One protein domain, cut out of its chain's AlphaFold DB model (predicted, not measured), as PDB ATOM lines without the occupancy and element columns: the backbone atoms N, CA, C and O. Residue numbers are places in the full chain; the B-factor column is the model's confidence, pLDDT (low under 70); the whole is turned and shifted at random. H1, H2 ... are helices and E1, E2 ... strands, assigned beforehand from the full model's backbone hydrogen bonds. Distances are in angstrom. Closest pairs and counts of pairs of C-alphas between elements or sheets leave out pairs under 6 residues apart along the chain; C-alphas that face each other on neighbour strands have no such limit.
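What this domain is: This is residues 3 to 129 of the 136 residues of an uncharacterized protein of Actinokineospora iranica (UniProt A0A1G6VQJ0). A long, strongly twisted sheet is built on two long strands side by side, E1 and E6, with shorter strands along both and the helix H1 over one face. The turn of hairpin E6 and E7 makes one far end of the long axis, the link from E1 to E2 the other. The printed part has 127 residues, with seven named strands and one named helix, H1, which comes between E3 and E4 along the chain; the sheet is branched, E1 and E6 each having three neighbours, its neighbour pairs are antiparallel, and the class is mostly strand, with 63 residues, under half, in named elements. The whole is only just compact, close to loose, with a radius of gyration of the C-alphas of 16.2 A, and elongated, spanning 56 by 32 by 26 A.

Where its parts are: E1, residues 3 to 14, runs 36.2 A from C-alpha 3 at (89.419, -38.102, -50.154). E2 is residues 24 to 30, 18.4 A, and E3 residues 50 to 53. H1, residues 59 to 70, is 16.3 A long. E4 is residues 75 to 77 and E5 residues 82 to 85. E6, residues 96 to 110, spans 43.1 A; E7, residues 114 to 119, spans 16.9 A and ends at C-alpha 119 (84.752, -38.398, -61.014).

How they stand to each other: E1 has E6 on one side, N 5 to O 105 being 2.8 A, and on the other side E2, N 12 to O 26 2.8 A, and E3, N 4 to O 52 2.9 A. E4 E5 E6 E7 form a meander, each strand the antiparallel neighbour of the one before: N 84 to O 76 is 2.8 A, N 102 to O 83 2.8 A and N 106 to O 118 2.8 A. H1 is on the sheet at a height of 7.2 A, along the strands, at 16 degrees to E6 on the local plane; the closest C-alphas of H1 and E6, Leu 67 and Leu 102, are 7.3 A apart. In H1 every O i to N i+4 pair is within hydrogen-bond range.

The domain as a whole: The C-alphas farthest apart, of Asp 18 and Pro 111, are 57.5 A apart. The printed part has no cut; the link from E2 to E3 is long, 19 residues. Residues 19 to 20 have pLDDT under 70.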
ATOM      1  N   THR A   3      88.839 -39.438 -50.108       96.75
ATOM      2  CA  THR A   3      89.419 -38.102 -50.154       96.75
ATOM      3  C   THR A   3      88.960 -37.430 -51.433       96.75
ATOM      4  O   THR A   3      89.053 -38.015 -52.517       96.75
ATOM      5  N   ILE A   4      88.450 -36.211 -51.298       97.44
ATOM      6  CA  ILE A   4      88.035 -35.385 -52.422       97.44
ATOM      7  C   ILE A   4      89.210 -34.515 -52.839       97.44
ATOM      8  O   ILE A   4      89.862 -33.872 -52.013       97.44
ATOM      9  N   TYR A   5      89.458 -34.507 -54.143       97.31
ATOM     10  CA  TYR A   5      90.436 -33.654 -54.790       97.31
ATOM     11  C   TYR A   5      89.745 -32.761 -55.810       97.31
ATOM     12  O   TYR A   5      88.857 -33.232 -56.519       97.31
ATOM     13  N   ALA A   6      90.209 -31.524 -55.956       97.31
ATOM     14  CA  ALA A   6      89.861 -30.683 -57.095       97.31
ATOM     15  C   ALA A   6      91.118 -30.099 -57.732       97.31
ATOM     16  O   ALA A   6      91.966 -29.561 -57.025       97.31
ATOM     17  N   HIS A   7      91.235 -30.193 -59.052       97.69
ATOM     18  CA  HIS A   7      92.369 -29.655 -59.806       97.69
ATOM     19  C   HIS A   7      91.881 -28.720 -60.908       97.69
ATOM     20  O   HIS A   7      90.826 -28.959 -61.502       97.69
ATOM     21  N   VAL A   8      92.663 -27.681 -61.196       97.56
ATOM     22  CA  VAL A   8      92.348 -26.695 -62.232       97.56
ATOM     23  C   VAL A   8      93.053 -27.077 -63.532       97.56
ATOM     24  O   VAL A   8      94.248 -27.376 -63.537       97.56
ATOM     25  N   THR A   9      92.324 -27.035 -64.640       97.25
ATOM     26  CA  THR A   9      92.896 -27.038 -65.990       97.25
ATOM     27  C   THR A   9      92.600 -25.727 -66.694       97.25
ATOM     28  O   THR A   9      91.751 -24.936 -66.269       97.25
ATOM     29  N   CYS A  10      93.325 -25.489 -67.779       96.12
ATOM     30  CA  CYS A  10      93.131 -24.334 -68.625       96.12
ATOM     31  C   CYS A  10      93.275 -24.691 -70.100       96.12
ATOM     32  O   CYS A  10      94.160 -25.460 -70.486       96.12
ATOM     33  N   THR A  11      92.443 -24.045 -70.910       95.88
ATOM     34  CA  THR A  11      92.627 -23.895 -72.350       95.88
ATOM     35  C   THR A  11      93.090 -22.470 -72.624       95.88
ATOM     36  O   THR A  11      92.387 -21.526 -72.273       95.88
ATOM     37  N   ARG A  12      94.262 -22.306 -73.235       95.38
ATOM     38  CA  ARG A  12      94.737 -21.027 -73.770       95.38
ATOM     39  C   ARG A  12      94.464 -20.991 -75.267       95.38
ATOM     40  O   ARG A  12      94.926 -21.870 -75.996       95.38
ATOM     41  N   THR A  13      93.766 -19.961 -75.715       94.31
ATOM     42  CA  THR A  13      93.454 -19.704 -77.121       94.31
ATOM     43  C   THR A  13      94.194 -18.459 -77.579       94.31
ATOM     44  O   THR A  13      94.041 -17.395 -76.986       94.31
ATOM     45  N   ILE A  14      94.996 -18.589 -78.633       91.56
ATOM     46  CA  ILE A  14      95.750 -17.487 -79.234       91.56
ATOM     47  C   ILE A  14      95.143 -17.206 -80.604       91.56
ATOM     48  O   ILE A  14      95.125 -18.083 -81.472       91.56
ATOM     49  N   HIS A  15      94.643 -15.986 -80.783       83.06
ATOM     50  CA  HIS A  15      94.148 -15.509 -82.068       83.06
ATOM     51  C   HIS A  15      95.299 -14.860 -82.833       83.06
ATOM     52  O   HIS A  15      95.937 -13.933 -82.336       83.06
ATOM     53  N   THR A  16      95.580 -15.352 -84.033       77.56
ATOM     54  CA  THR A  16      96.535 -14.721 -84.945       77.56
ATOM     55  C   THR A  16      95.881 -13.507 -85.613       77.56
ATOM     56  O   THR A  16      94.660 -13.406 -85.716       77.56
ATOM     57  N   SER A  17      96.696 -12.535 -86.034       72.06
ATOM     58  CA  SER A  17      96.216 -11.300 -86.673       72.06
ATOM     59  C   SER A  17      95.697 -11.494 -88.101       72.06
ATOM     60  O   SER A  17      95.126 -10.561 -88.664       72.06
ATOM     61  N   ASP A  18      95.925 -12.668 -88.687       71.12
ATOM     62  CA  ASP A  18      95.497 -13.000 -90.039       71.12
ATOM     63  C   ASP A  18      94.114 -13.658 -89.979       71.12
ATOM     64  O   ASP A  18      93.938 -14.704 -89.361       71.12
ATOM     65  N   GLU A  19      93.121 -13.028 -90.618       60.62
ATOM     66  CA  GLU A  19      91.700 -13.420 -90.561       60.62
ATOM     67  C   GLU A  19      91.410 -14.843 -91.092       60.62
ATOM     68  O   GLU A  19      90.311 -15.356 -90.879       60.62
ATOM     69  N   ASP A  20      92.381 -15.478 -91.757       65.69
ATOM     70  CA  ASP A  20      92.267 -16.808 -92.368       65.69
ATOM     71  C   ASP A  20      92.924 -17.941 -91.549       65.69
ATOM     72  O   ASP A  20      92.775 -19.112 -91.910       65.69
ATOM     73  N   ASP A  21      93.634 -17.633 -90.459       76.44
ATOM     74  CA  ASP A  21      94.342 -18.644 -89.668       76.44
ATOM     75  C   ASP A  21      93.475 -19.195 -88.522       76.44
ATOM     76  O   ASP A  21      92.806 -18.465 -87.784       76.44
ATOM     77  N   GLU A  22      93.493 -20.520 -88.350       84.69
ATOM     78  CA  GLU A  22      92.824 -21.170 -87.222       84.69
ATOM     79  C   GLU A  22      93.480 -20.755 -85.890       84.69
ATOM     80  O   GLU A  22      94.711 -20.694 -85.797       84.69
ATOM     81  N   PRO A  23      92.690 -20.515 -84.827       86.88
ATOM     82  CA  PRO A  23      93.244 -20.205 -83.516       86.88
ATOM     83  C   PRO A  23      94.110 -21.355 -82.991       86.88
ATOM     84  O   PRO A  23      93.772 -22.534 -83.118       86.88
ATOM     85  N   ILE A  24      95.217 -21.000 -82.339       90.75
ATOM     86  CA  ILE A  24      96.101 -21.973 -81.694       90.75
ATOM     87  C   ILE A  24      95.555 -22.262 -80.301       90.75
ATOM     88  O   ILE A  24      95.350 -21.345 -79.503       90.75
ATOM     89  N   TYR A  25      95.375 -23.545 -79.993       93.62
ATOM     90  CA  TYR A  25      94.929 -23.999 -78.681       93.62
ATOM     91  C   TYR A  25      96.050 -24.710 -77.932       93.62
ATOM     92  O   TYR A  25      96.699 -25.615 -78.461       93.62
ATOM     93  N   GLN A  26      96.241 -24.328 -76.675       95.12
ATOM     94  CA  GLN A  26      97.118 -25.009 -75.731       95.12
ATOM     95  C   GLN A  26      96.301 -25.432 -74.514       95.12
ATOM     96  O   GLN A  26      95.414 -24.704 -74.075       95.12
ATOM     97  N   TYR A  27      96.607 -26.602 -73.965       95.94
ATOM     98  CA  TYR A  27      95.859 -27.193 -72.860       95.94
ATOM     99  C   TYR A  27      96.830 -27.652 -71.785       95.94
ATOM    100  O   TYR A  27      97.907 -28.158 -72.104       95.94
ATOM    101  N   GLY A  28      96.442 -27.520 -70.522       96.88
ATOM    102  CA  GLY A  28      97.256 -28.028 -69.426       96.88
ATOM    103  C   GLY A  28      96.599 -27.887 -68.066       96.88
ATOM    104  O   GLY A  28      95.481 -27.383 -67.931       96.88
ATOM    105  N   TRP A  29      97.324 -28.349 -67.058       97.31
ATOM    106  CA  TRP A  29      97.006 -28.153 -65.651       97.31
ATOM    107  C   TRP A  29      97.537 -26.803 -65.180       97.31
ATOM    108  O   TRP A  29      98.517 -26.293 -65.718       97.31
ATOM    109  N   ILE A  30      96.884 -26.228 -64.177       95.75
ATOM    110  CA  ILE A  30      97.264 -24.948 -63.586       95.75
ATOM    111  C   ILE A  30      97.528 -25.152 -62.100       95.75
ATOM    112  O   ILE A  30      96.702 -25.744 -61.404       95.75
ATOM    113  N   ASP A  31      98.640 -24.599 -61.617       94.81
ATOM    114  CA  ASP A  31      98.823 -24.288 -60.201       94.81
ATOM    115  C   ASP A  31      98.394 -22.831 -59.953       94.81
ATOM    116  O   ASP A  31      99.203 -21.912 -60.118       94.81
ATOM    117  N   PRO A  32      97.138 -22.576 -59.543       90.50
ATOM    118  CA  PRO A  32      96.635 -21.214 -59.407       90.50
ATOM    119  C   PRO A  32      97.281 -20.449 -58.245       90.50
ATOM    120  O   PRO A  32      97.094 -19.234 -58.158       90.50
ATOM    121  N   TRP A  33      98.020 -21.129 -57.363       90.25
ATOM    122  CA  TRP A  33      98.770 -20.499 -56.277       90.25
ATOM    123  C   TRP A  33     100.089 -19.900 -56.765       90.25
ATOM    124  O   TRP A  33     100.577 -18.935 -56.174       90.25
ATOM    125  N   TRP A  34     100.654 -20.457 -57.838       90.88
ATOM    126  CA  TRP A  34     101.904 -20.007 -58.446       90.88
ATOM    127  C   TRP A  34     101.675 -19.140 -59.688       90.88
ATOM    128  O   TRP A  34     102.183 -18.021 -59.767       90.88
ATOM    129  N   SER A  35     100.905 -19.638 -60.658       91.25
ATOM    130  CA  SER A  35     100.675 -18.969 -61.938       91.25
ATOM    131  C   SER A  35      99.347 -19.395 -62.554       91.25
ATOM    132  O   SER A  35      99.031 -20.575 -62.633       91.25
ATOM    133  N   ARG A  36      98.575 -18.429 -63.064       90.44
ATOM    134  CA  ARG A  36      97.312 -18.703 -63.772       90.44
ATOM    135  C   ARG A  36      97.489 -18.919 -65.277       90.44
ATOM    136  O   ARG A  36      96.511 -19.233 -65.951       90.44
ATOM    137  N   THR A  37      98.694 -18.729 -65.808       92.88
ATOM    138  CA  THR A  37      98.965 -18.749 -67.255       92.88
ATOM    139  C   THR A  37      99.990 -19.800 -67.670       92.88
ATOM    140  O   THR A  37     100.080 -20.124 -68.853       92.88
ATOM    141  N   GLU A  38     100.746 -20.349 -66.719       94.44
ATOM    142  CA  GLU A  38     101.715 -21.416 -66.963       94.44
ATOM    143  C   GLU A  38     101.006 -22.771 -67.028       94.44
ATOM    144  O   GLU A  38     100.443 -23.230 -66.038       94.44
ATOM    145  N   LEU A  39     101.024 -23.399 -68.208       95.69
ATOM    146  CA  LEU A  39     100.366 -24.678 -68.461       95.69
ATOM    147  C   LEU A  39     101.312 -25.839 -68.147       95.69
ATOM    148  O   LEU A  39     102.335 -26.013 -68.806       95.69
ATOM    149  N   LEU A  40     100.933 -26.655 -67.169       96.44
ATOM    150  CA  LEU A  40     101.669 -27.844 -66.753       96.44
ATOM    151  C   LEU A  40     101.159 -29.082 -67.503       96.44
ATOM    152  O   LEU A  40      99.952 -29.281 -67.665       96.44
ATOM    153  N   GLU A  41     102.075 -29.944 -67.948       94.94
ATOM    154  CA  GLU A  41     101.730 -31.129 -68.750       94.94
ATOM    155  C   GLU A  41     101.078 -32.243 -67.915       94.94
ATOM    156  O   GLU A  41     100.286 -33.037 -68.429       94.94
ATOM    157  N   SER A  42     101.388 -32.310 -66.619       93.62
ATOM    158  CA  SER A  42     100.936 -33.372 -65.723       93.62
ATOM    159  C   SER A  42     100.163 -32.815 -64.535       93.62
ATOM    160  O   SER A  42     100.580 -31.859 -63.887       93.62
ATOM    161  N   ARG A  43      99.075 -33.505 -64.171       92.25
ATOM    162  CA  ARG A  43      98.295 -33.220 -62.956       92.25
ATOM    163  C   ARG A  43      99.166 -33.239 -61.701       92.25
ATOM    164  O   ARG A  43      98.895 -32.503 -60.771       92.25
ATOM    165  N   ASN A  44     100.194 -34.086 -61.664       91.69
ATOM    166  CA  ASN A  44     101.048 -34.225 -60.483       91.69
ATOM    167  C   ASN A  44     101.960 -33.011 -60.252       91.69
ATOM    168  O   ASN A  44     102.497 -32.878 -59.156       91.69
ATOM    169  N   ASP A  45     102.130 -32.159 -61.264       94.19
ATOM    170  CA  ASP A  45     102.904 -30.923 -61.152       94.19
ATOM    171  C   ASP A  45     102.035 -29.762 -60.637       94.19
ATOM    172  O   ASP A  45     102.568 -28.741 -60.216       94.19
ATOM    173  N   ALA A  46     100.705 -29.927 -60.634       94.44
ATOM    174  CA  ALA A  46      99.739 -28.949 -60.150       94.44
ATOM    175  C   ALA A  46      99.114 -29.425 -58.824       94.44
ATOM    176  O   ALA A  46      98.405 -30.436 -58.808       94.44
ATOM    177  N   PRO A  47      99.327 -28.729 -57.696       94.62
ATOM    178  CA  PRO A  47      98.675 -29.090 -56.448       94.62
ATOM    179  C   PRO A  47      97.147 -28.928 -56.564       94.62
ATOM    180  O   PRO A  47      96.662 -27.982 -57.190       94.62
ATOM    181  N   PRO A  48      96.361 -29.821 -55.938       96.62
ATOM    182  CA  PRO A  48      94.917 -29.670 -55.893       96.62
ATOM    183  C   PRO A  48      94.516 -28.440 -55.066       96.62
ATOM    184  O   PRO A  48      95.118 -28.147 -54.033       96.62
ATOM    185  N   VAL A  49      93.454 -27.756 -55.488       96.81
ATOM    186  CA  VAL A  49      92.861 -26.621 -54.759       96.81
ATOM    187  C   VAL A  49      91.868 -27.063 -53.684       96.81
ATOM    188  O   VAL A  49      91.636 -26.336 -52.727       96.81
ATOM    189  N   VAL A  50      91.323 -28.276 -53.808       96.81
ATOM    190  CA  VAL A  50      90.581 -28.960 -52.739       96.81
ATOM    191  C   VAL A  50      91.302 -30.259 -52.437       96.81
ATOM    192  O   VAL A  50      91.571 -31.028 -53.353       96.81
ATOM    193  N   HIS A  51      91.606 -30.510 -51.167       96.44
ATOM    194  CA  HIS A  51      92.172 -31.771 -50.696       96.44
ATOM    195  C   HIS A  51      91.731 -31.999 -49.250       96.44
ATOM    196  O   HIS A  51      92.381 -31.544 -48.314       96.44
ATOM    197  N   CYS A  52      90.601 -32.674 -49.080       95.62
ATOM    198  CA  CYS A  52      89.984 -32.912 -47.776       95.62
ATOM    199  C   CYS A  52      89.241 -34.250 -47.767       95.62
ATOM    200  O   CYS A  52      89.032 -34.873 -48.815       95.62
ATOM    201  N   ALA A  53      88.898 -34.736 -46.577       95.12
ATOM    202  CA  ALA A  53      88.129 -35.968 -46.473       95.12
ATOM    203  C   ALA A  53      86.672 -35.756 -46.918       95.12
ATOM    204  O   ALA A  53      86.121 -34.670 -46.772       95.12
ATOM    205  N   GLU A  54      86.034 -36.798 -47.459       94.00
ATOM    206  CA  GLU A  54      84.640 -36.718 -47.934       94.00
ATOM    207  C   GLU A  54      83.625 -36.420 -46.810       94.00
ATOM    208  O   GLU A  54      82.596 -35.804 -47.056       94.00
ATOM    209  N   ASP A  55      83.911 -36.813 -45.567       92.94
ATOM    210  CA  ASP A  55      83.064 -36.564 -44.389       92.94
ATOM    211  C   ASP A  55      83.501 -35.337 -43.567       92.94
ATOM    212  O   ASP A  55      83.023 -35.130 -42.446       92.94
ATOM    213  N   GLU A  56      84.413 -34.525 -44.102       94.50
ATOM    214  CA  GLU A  56      84.878 -33.314 -43.438       94.50
ATOM    215  C   GLU A  56      83.734 -32.284 -43.362       94.50
ATOM    216  O   GLU A  56      83.088 -32.014 -44.378       94.50
ATOM    217  N   PRO A  57      83.455 -31.691 -42.182       92.25
ATOM    218  CA  PRO A  57      82.288 -30.823 -41.995       92.25
ATOM    219  C   PRO A  57      82.298 -29.590 -42.907       92.25
ATOM    220  O   PRO A  57      81.233 -29.114 -43.295       92.25
ATOM    221  N   ASP A  58      83.490 -29.128 -43.287       93.69
ATOM    222  CA  ASP A  58      83.699 -27.906 -44.062       93.69
ATOM    223  C   ASP A  58      83.915 -28.190 -45.565       93.69
ATOM    224  O   ASP A  58      84.215 -27.281 -46.339       93.69
ATOM    225  N   LEU A  59      83.725 -29.440 -46.029       94.62
ATOM    226  CA  LEU A  59      83.903 -29.819 -47.441       94.62
ATOM    227  C   LEU A  59      83.073 -28.941 -48.391       94.62
ATOM    228  O   LEU A  59      83.559 -28.535 -49.445       94.62
ATOM    229  N   ALA A  60      81.826 -28.634 -48.023       93.75
ATOM    230  CA  ALA A  60      80.961 -27.787 -48.843       93.75
ATOM    231  C   ALA A  60      81.538 -26.371 -49.014       93.75
ATOM    232  O   ALA A  60      81.464 -25.805 -50.104       93.75
ATOM    233  N   ASP A  61      82.156 -25.819 -47.970       94.12
ATOM    234  CA  ASP A  61      82.781 -24.498 -48.024       94.12
ATOM    235  C   ASP A  61      84.066 -24.532 -48.857       94.12
ATOM    236  O   ASP A  61      84.235 -23.689 -49.734       94.12
ATOM    237  N   HIS A  62      84.895 -25.575 -48.724       95.44
ATOM    238  CA  HIS A  62      86.059 -25.770 -49.599       95.44
ATOM    239  C   HIS A  62      85.677 -25.855 -51.087       95.44
ATOM    240  O   HIS A  62      86.359 -25.285 -51.941       95.44
ATOM    241  N   VAL A  63      84.580 -26.551 -51.416       94.88
ATOM    242  CA  VAL A  63      84.056 -26.636 -52.792       94.88
ATOM    243  C   VAL A  63      83.637 -25.253 -53.298       94.88
ATOM    244  O   VAL A  63      84.006 -24.878 -54.414       94.88
ATOM    245  N   ARG A  64      82.885 -24.487 -52.495       94.00
ATOM    246  CA  ARG A  64      82.435 -23.132 -52.857       94.00
ATOM    247  C   ARG A  64      83.608 -22.184 -53.058       94.00
ATOM    248  O   ARG A  64      83.667 -21.513 -54.087       94.00
ATOM    249  N   ASP A  65      84.553 -22.180 -52.125       93.62
ATOM    250  CA  ASP A  65      85.741 -21.329 -52.177       93.62
ATOM    251  C   ASP A  65      86.590 -21.640 -53.409       93.62
ATOM    252  O   ASP A  65      87.044 -20.719 -54.092       93.62
ATOM    253  N   ALA A  66      86.756 -22.922 -53.748       95.06
ATOM    254  CA  ALA A  66      87.492 -23.321 -54.939       95.06
ATOM    255  C   ALA A  66      86.808 -22.848 -56.230       95.06
ATOM    256  O   ALA A  66      87.471 -22.316 -57.122       95.06
ATOM    257  N   LEU A  67      85.482 -22.997 -56.328       94.00
ATOM    258  CA  LEU A  67      84.718 -22.521 -57.482       94.00
ATOM    259  C   LEU A  67      84.796 -20.995 -57.611       94.00
ATOM    260  O   LEU A  67      85.124 -20.500 -58.688       94.00
ATOM    261  N   ALA A  68      84.579 -20.259 -56.519       91.69
ATOM    262  CA  ALA A  68      84.593 -18.797 -56.512       91.69
ATOM    263  C   ALA A  68      85.990 -18.198 -56.765       91.69
ATOM    264  O   ALA A  68      86.117 -17.167 -57.425       91.69
ATOM    265  N   SER A  69      87.049 -18.833 -56.257       92.12
ATOM    266  CA  SER A  69      88.419 -18.303 -56.344       92.12
ATOM    267  C   SER A  69      89.109 -18.637 -57.668       92.12
ATOM    268  O   SER A  69      89.989 -17.900 -58.134       92.12
ATOM    269  N   HIS A  70      88.747 -19.766 -58.283       92.88
ATOM    270  CA  HIS A  70      89.493 -20.294 -59.424       92.88
ATOM    271  C   HIS A  70      88.742 -20.220 -60.750       92.88
ATOM    272  O   HIS A  70      89.415 -20.142 -61.780       92.88
ATOM    273  N   LEU A  71      87.410 -20.132 -60.760       92.31
ATOM    274  CA  LEU A  71      86.639 -19.966 -61.991       92.31
ATOM    275  C   LEU A  71      86.152 -18.515 -62.137       92.31
ATOM    276  O   LEU A  71      85.307 -18.075 -61.362       92.31
ATOM    277  N   PRO A  72      86.672 -17.741 -63.108       86.12
ATOM    278  CA  PRO A  72      86.174 -16.396 -63.359       86.12
ATOM    279  C   PRO A  72      84.745 -16.411 -63.923       86.12
ATOM    280  O   PRO A  72      84.430 -17.128 -64.874       86.12
ATOM    281  N   GLY A  73      83.896 -15.546 -63.367       85.56
ATOM    282  CA  GLY A  73      82.527 -15.351 -63.837       85.56
ATOM    283  C   GLY A  73      81.552 -16.448 -63.384       85.56
ATOM    284  O   GLY A  73      81.818 -17.153 -62.411       85.56
ATOM    285  N   PRO A  74      80.384 -16.568 -64.042       87.00
ATOM    286  CA  PRO A  74      79.397 -17.584 -63.695       87.00
ATOM    287  C   PRO A  74      79.948 -18.988 -63.962       87.00
ATOM    288  O   PRO A  74      80.707 -19.193 -64.901       87.00
ATOM    289  N   VAL A  75      79.550 -19.963 -63.150       90.31
ATOM    290  CA  VAL A  75      80.055 -21.336 -63.246       90.31
ATOM    291  C   VAL A  75      79.078 -22.223 -64.018       90.31
ATOM    292  O   VAL A  75      77.880 -22.246 -63.730       90.31
ATOM    293  N   HIS A  76      79.599 -23.018 -64.955       91.19
ATOM    294  CA  HIS A  76      78.833 -24.006 -65.714       91.19
ATOM    295  C   HIS A  76      79.238 -25.434 -65.327       91.19
ATOM    296  O   HIS A  76      80.392 -25.815 -65.490       91.19
ATOM    297  N   ASN A  77      78.299 -26.251 -64.849       88.69
ATOM    298  CA  ASN A  77      78.533 -27.675 -64.577       88.69
ATOM    299  C   ASN A  77      78.265 -28.524 -65.832       88.69
ATOM    300  O   ASN A  77      77.221 -28.349 -66.464       88.69
ATOM    301  N   ASN A  78      79.145 -29.477 -66.153       87.00
ATOM    302  CA  ASN A  78      78.904 -30.454 -67.224       87.00
ATOM    303  C   ASN A  78      78.197 -31.744 -66.770       87.00
ATOM    304  O   ASN A  78      77.858 -32.569 -67.615       87.00
ATOM    305  N   GLY A  79      77.970 -31.914 -65.464       79.12
ATOM    306  CA  GLY A  79      77.284 -33.067 -64.875       79.12
ATOM    307  C   GLY A  79      78.198 -34.215 -64.435       79.12
ATOM    308  O   GLY A  79      77.705 -35.182 -63.873       79.12
ATOM    309  N   GLU A  80      79.515 -34.125 -64.642       86.75
ATOM    310  CA  GLU A  80      80.464 -35.206 -64.320       86.75
ATOM    311  C   GLU A  80      81.564 -34.742 -63.352       86.75
ATOM    312  O   GLU A  80      82.710 -35.186 -63.417       86.75
ATOM    313  N   GLY A  81      81.237 -33.801 -62.461       89.62
ATOM    314  CA  GLY A  81      82.207 -33.244 -61.517       89.62
ATOM    315  C   GLY A  81      83.214 -32.288 -62.148       89.62
ATOM    316  O   GLY A  81      84.227 -31.975 -61.529       89.62
ATOM    317  N   THR A  82      82.957 -31.810 -63.369       95.62
ATOM    318  CA  THR A  82      83.759 -30.755 -63.993       95.62
ATOM    319  C   THR A  82      82.941 -29.482 -64.157       95.62
ATOM    320  O   THR A  82      81.843 -29.481 -64.719       95.62
ATOM    321  N   PHE A  83      83.515 -28.381 -63.687       95.69
ATOM    322  CA  PHE A  83      82.919 -27.055 -63.724       95.69
ATOM    323  C   PHE A  83      83.772 -26.132 -64.582       95.69
ATOM    324  O   PHE A  83      84.984 -26.093 -64.417       95.69
ATOM    325  N   TYR A  84      83.143 -25.379 -65.472       94.81
ATOM    326  CA  TYR A  84      83.800 -24.454 -66.385       94.81
ATOM    327  C   TYR A  84      83.545 -23.016 -65.955       94.81
ATOM    328  O   TYR A  84      82.445 -22.673 -65.508       94.81
ATOM    329  N   ALA A  85      84.562 -22.180 -66.127       93.50
ATOM    330  CA  ALA A  85      84.413 -20.738 -66.061       93.50
ATOM    331  C   ALA A  85      83.508 -20.252 -67.203       93.50
ATOM    332  O   ALA A  85      83.629 -20.703 -68.341       93.50
ATOM    333  N   GLY A  86      82.594 -19.337 -66.896       88.75
ATOM    334  CA  GLY A  86      81.706 -18.700 -67.872       88.75
ATOM    335  C   GLY A  86      82.265 -17.403 -68.450       88.75
ATOM    336  O   GLY A  86      81.607 -16.772 -69.275       88.75
ATOM    337  N   ALA A  87      83.451 -16.990 -68.011       88.25
ATOM    338  CA  ALA A  87      84.196 -15.885 -68.587       88.25
ATOM    339  C   ALA A  87      85.638 -16.310 -68.868       88.25
ATOM    340  O   ALA A  87      86.239 -17.054 -68.092       88.25
ATOM    341  N   ASP A  88      86.200 -15.779 -69.947       89.50
ATOM    342  CA  ASP A  88      87.616 -15.936 -70.239       89.50
ATOM    343  C   ASP A  88      88.446 -14.939 -69.424       89.50
ATOM    344  O   ASP A  88      88.011 -13.830 -69.094       89.50
ATOM    345  N   HIS A  89      89.671 -15.336 -69.104       88.38
ATOM    346  CA  HIS A  89      90.685 -14.464 -68.536       88.38
ATOM    347  C   HIS A  89      91.678 -14.054 -69.623       88.38
ATOM    348  O   HIS A  89      92.301 -14.907 -70.246       88.38
ATOM    349  N   THR A  90      91.863 -12.751 -69.821       89.69
ATOM    350  CA  THR A  90      92.823 -12.208 -70.792       89.69
ATOM    351  C   THR A  90      93.826 -11.323 -70.044       89.69
ATOM    352  O   THR A  90      93.490 -10.187 -69.691       89.69
ATOM    353  N   PRO A  91      95.026 -11.837 -69.715       85.56
ATOM    354  CA  PRO A  91      96.088 -11.046 -69.102       85.56
ATOM    355  C   PRO A  91      96.502  -9.877 -70.005       85.56
ATOM    356  O   PRO A  91      96.492  -9.992 -71.223       85.56
ATOM    357  N   THR A  92      96.915  -8.748 -69.424       82.88
ATOM    358  CA  THR A  92      97.348  -7.570 -70.203       82.88
ATOM    359  C   THR A  92      98.638  -7.784 -70.988       82.88
ATOM    360  O   THR A  92      98.855  -7.103 -71.985       82.88
ATOM    361  N   ASP A  93      99.488  -8.705 -70.530       83.69
ATOM    362  CA  ASP A  93     100.826  -8.962 -71.072       83.69
ATOM    363  C   ASP A  93     100.912 -10.296 -71.843       83.69
ATOM    364  O   ASP A  93     102.008 -10.764 -72.145       83.69
ATOM    365  N   ASP A  94      99.767 -10.918 -72.146       80.25
ATOM    366  CA  ASP A  94      99.672 -12.156 -72.922       80.25
ATOM    367  C   ASP A  94      98.626 -11.995 -74.036       80.25
ATOM    368  O   ASP A  94      97.543 -11.461 -73.816       80.25
ATOM    369  N   GLU A  95      98.946 -12.445 -75.247       81.56
ATOM    370  CA  GLU A  95      98.048 -12.365 -76.409       81.56
ATOM    371  C   GLU A  95      96.942 -13.443 -76.385       81.56
ATOM    372  O   GLU A  95      96.041 -13.440 -77.226       81.56
ATOM    373  N   GLY A  96      97.002 -14.382 -75.437       87.62
ATOM    374  CA  GLY A  96      96.045 -15.470 -75.283       87.62
ATOM    375  C   GLY A  96      94.865 -15.146 -74.364       87.62
ATOM    376  O   GLY A  96      94.985 -14.431 -73.370       87.62
ATOM    377  N   SER A  97      93.718 -15.754 -74.662       93.19
ATOM    378  CA  SER A  97      92.578 -15.848 -73.744       93.19
ATOM    379  C   SER A  97      92.561 -17.216 -73.067       93.19
ATOM    380  O   SER A  97      92.876 -18.226 -73.694       93.19
ATOM    381  N   TYR A  98      92.228 -17.244 -71.781       94.94
ATOM    382  CA  TYR A  98      92.341 -18.414 -70.915       94.94
ATOM    383  C   TYR A  98      90.966 -18.797 -70.371       94.94
ATOM    384  O   TYR A  98      90.353 -18.028 -69.628       94.94
ATOM    385  N   THR A  99      90.511 -20.005 -70.686       95.25
ATOM    386  CA  THR A  99      89.277 -20.582 -70.142       95.25
ATOM    387  C   THR A  99      89.638 -21.682 -69.149       95.25
ATOM    388  O   THR A  99      90.337 -22.636 -69.498       95.25
ATOM    389  N   TYR A 100      89.151 -21.570 -67.913       96.31
ATOM    390  CA  TYR A 100      89.475 -22.510 -66.837       96.31
ATOM    391  C   TYR A 100      88.373 -23.541 -66.609       96.31
ATOM    392  O   TYR A 100      87.184 -23.247 -66.765       96.31
ATOM    393  N   ALA A 101      88.775 -24.726 -66.152       96.75
ATOM    394  CA  ALA A 101      87.870 -25.728 -65.611       96.75
ATOM    395  C   ALA A 101      88.401 -26.296 -64.290       96.75
ATOM    396  O   ALA A 101      89.609 -26.383 -64.076       96.75
ATOM    397  N   LEU A 102      87.493 -26.686 -63.400       97.19
ATOM    398  CA  LEU A 102      87.783 -27.323 -62.124       97.19
ATOM    399  C   LEU A 102      87.225 -28.746 -62.138       97.19
ATOM    400  O   LEU A 102      86.027 -28.938 -62.347       97.19
ATOM    401  N   HIS A 103      88.091 -29.732 -61.915       96.81
ATOM    402  CA  HIS A 103      87.753 -31.153 -61.964       96.81
ATOM    403  C   HIS A 103      87.787 -31.755 -60.570       96.81
ATOM    404  O   HIS A 103      88.859 -31.861 -59.969       96.81
ATOM    405  N   PHE A 104      86.631 -32.190 -60.090       97.00
ATOM    406  CA  PHE A 104      86.487 -32.894 -58.832       97.00
ATOM    407  C   PHE A 104      86.607 -34.405 -59.029       97.00
ATOM    408  O   PHE A 104      85.943 -35.019 -59.867       97.00
ATOM    409  N   THR A 105      87.453 -35.019 -58.212       96.81
ATOM    410  CA  THR A 105      87.672 -36.463 -58.199       96.81
ATOM    411  C   THR A 105      87.627 -36.984 -56.777       96.81
ATOM    412  O   THR A 105      88.184 -36.375 -55.864       96.81
ATOM    413  N   ARG A 106      87.022 -38.151 -56.610       96.44
ATOM    414  CA  ARG A 106      86.984 -38.901 -55.365       96.44
ATOM    415  C   ARG A 106      88.003 -40.029 -55.432       96.44
ATOM    416  O   ARG A 106      88.072 -40.755 -56.424       96.44
ATOM    417  N   LYS A 107      88.795 -40.168 -54.374       96.25
ATOM    418  CA  LYS A 107      89.802 -41.216 -54.233       96.25
ATOM    419  C   LYS A 107      89.499 -42.083 -53.029       96.25
ATOM    420  O   LYS A 107      89.404 -41.582 -51.913       96.25
ATOM    421  N   ASP A 108      89.449 -43.388 -53.245       95.62
ATOM    422  CA  ASP A 108      89.154 -44.374 -52.213       95.62
ATOM    423  C   ASP A 108      90.170 -45.505 -52.204       95.62
ATOM    424  O   ASP A 108      90.768 -45.844 -53.225       95.62
ATOM    425  N   PHE A 109      90.335 -46.121 -51.034       92.69
ATOM    426  CA  PHE A 109      91.053 -47.380 -50.897       92.69
ATOM    427  C   PHE A 109      90.069 -48.521 -50.664       92.69
ATOM    428  O   PHE A 109      89.360 -48.551 -49.654       92.69
ATOM    429  N   HIS A 110      90.089 -49.503 -51.560       89.25
ATOM    430  CA  HIS A 110      89.287 -50.712 -51.454       89.25
ATOM    431  C   HIS A 110      90.187 -51.932 -51.208       89.25
ATOM    432  O   HIS A 110      91.103 -52.203 -51.994       89.25
ATOM    433  N   PRO A 111      89.936 -52.720 -50.144       89.94
ATOM    434  CA  PRO A 111      90.647 -53.972 -49.929       89.94
ATOM    435  C   PRO A 111      90.494 -54.904 -51.141       89.94
ATOM    436  O   PRO A 111      89.385 -55.272 -51.514       89.94
ATOM    437  N   GLY A 112      91.615 -55.290 -51.753       88.81
ATOM    438  CA  GLY A 112      91.658 -56.202 -52.903       88.81
ATOM    439  C   GLY A 112      91.832 -55.528 -54.268       88.81
ATOM    440  O   GLY A 112      92.419 -56.149 -55.150       88.81
ATOM    441  N   THR A 113      91.415 -54.271 -54.437       89.31
ATOM    442  CA  THR A 113      91.618 -53.504 -55.687       89.31
ATOM    443  C   THR A 113      92.590 -52.334 -55.529       89.31
ATOM    444  O   THR A 113      93.116 -51.847 -56.525       89.31
ATOM    445  N   GLY A 114      92.907 -51.932 -54.294       93.94
ATOM    446  CA  GLY A 114      93.857 -50.858 -54.010       93.94
ATOM    447  C   GLY A 114      93.214 -49.474 -54.086       93.94
ATOM    448  O   GLY A 114      92.040 -49.311 -53.757       93.94
ATOM    449  N   TRP A 115      94.008 -48.472 -54.468       93.25
ATOM    450  CA  TRP A 115      93.530 -47.103 -54.654       93.25
ATOM    451  C   TRP A 115      92.782 -46.964 -55.977       93.25
ATOM    452  O   TRP A 115      93.304 -47.343 -57.025       93.25
ATOM    453  N   THR A 116      91.595 -46.375 -55.926       94.69
ATOM    454  CA  THR A 116      90.773 -46.057 -57.096       94.69
ATOM    455  C   THR A 116      90.430 -44.576 -57.103       94.69
ATOM    456  O   THR A 116      90.216 -43.990 -56.045       94.69
ATOM    457  N   GLU A 117      90.361 -43.984 -58.293       94.75
ATOM    458  CA  GLU A 117      89.902 -42.609 -58.504       94.75
ATOM    459  C   GLU A 117      88.692 -42.624 -59.442       94.75
ATOM    460  O   GLU A 117      88.683 -43.350 -60.438       94.75
ATOM    461  N   SER A 118      87.677 -41.828 -59.120       94.69
ATOM    462  CA  SER A 118      86.488 -41.621 -59.950       94.69
ATOM    463  C   SER A 118      86.106 -40.146 -59.976       94.69
ATOM    464  O   SER A 118      86.426 -39.401 -59.048       94.69
ATOM    465  N   SER A 119      85.392 -39.716 -61.013       95.00
ATOM    466  CA  SER A 119      84.752 -38.398 -61.014       95.00
ATOM    467  C   SER A 119      83.779 -38.279 -59.840       95.00
ATOM    468  O   SER A 119      83.140 -39.264 -59.462       95.00
ATOM    469  N   TRP A 120      83.674 -37.086 -59.258       95.19
ATOM    470  CA  TRP A 120      82.737 -36.797 -58.172       95.19
ATOM    471  C   TRP A 120      82.060 -35.456 -58.412       95.19
ATOM    472  O   TRP A 120      82.734 -34.461 -58.655       95.19
ATOM    473  N   CYS A 121      80.730 -35.432 -58.371       93.75
ATOM    474  CA  CYS A 121      79.940 -34.237 -58.631       93.75
ATOM    475  C   CYS A 121      79.374 -33.695 -57.309       93.75
ATOM    476  O   CYS A 121      78.466 -34.313 -56.754       93.75
ATOM    477  N   PRO A 122      79.839 -32.526 -56.823       92.06
ATOM    478  CA  PRO A 122      79.355 -31.939 -55.574       92.06
ATOM    479  C   PRO A 122      77.842 -31.680 -55.554       92.06
ATOM    480  O   PRO A 122      77.238 -31.655 -54.488       92.06
ATOM    481  N   ILE A 123      77.223 -31.465 -56.720       91.50
ATOM    482  CA  ILE A 123      75.778 -31.215 -56.832       91.50
ATOM    483  C   ILE A 123      74.987 -32.504 -56.626       91.50
ATOM    484  O   ILE A 123      74.038 -32.518 -55.845       91.50
ATOM    485  N   ASP A 124      75.388 -33.585 -57.297       89.62
ATOM    486  CA  ASP A 124      74.686 -34.871 -57.217       89.62
ATOM    487  C   ASP A 124      74.790 -35.477 -55.814       89.62
ATOM    488  O   ASP A 124      73.861 -36.127 -55.338       89.62
ATOM    489  N   ASP A 125      75.905 -35.200 -55.141       87.00
ATOM    490  CA  ASP A 125      76.196 -35.655 -53.784       87.00
ATOM    491  C   ASP A 125      75.636 -34.697 -52.703       87.00
ATOM    492  O   ASP A 125      75.736 -34.958 -51.508       87.00
ATOM    493  N   GLY A 126      74.981 -33.597 -53.107       85.00
ATOM    494  CA  GLY A 126      74.250 -32.685 -52.215       85.00
ATOM    495  C   GLY A 126      75.107 -31.667 -51.452       85.00
ATOM    496  O   GLY A 126      74.600 -31.000 -50.549       85.00
ATOM    497  N   HIS A 127      76.379 -31.518 -51.818       84.44
ATOM    498  CA  HIS A 127      77.323 -30.577 -51.212       84.44
ATOM    499  C   HIS A 127      77.271 -29.166 -51.820       84.44
ATOM    500  O   HIS A 127      77.832 -28.239 -51.237       84.44
ATOM    501  N   LEU A 128      76.607 -28.987 -52.967       87.31
ATOM    502  CA  LEU A 128      76.520 -27.704 -53.668       87.31
ATOM    503  C   LEU A 128      75.153 -27.502 -54.338       87.31
ATOM    504  O   LEU A 128      74.688 -28.364 -55.081       87.31
ATOM    505  N   ASP A 129      74.552 -26.324 -54.160       83.25
ATOM    506  CA  ASP A 129      73.384 -25.866 -54.927       83.25
ATOM    507  C   ASP A 129      73.749 -24.585 -55.689       83.25
ATOM    508  O   ASP A 129      73.758 -23.501 -55.114       83.25
TER     509      ASP A 129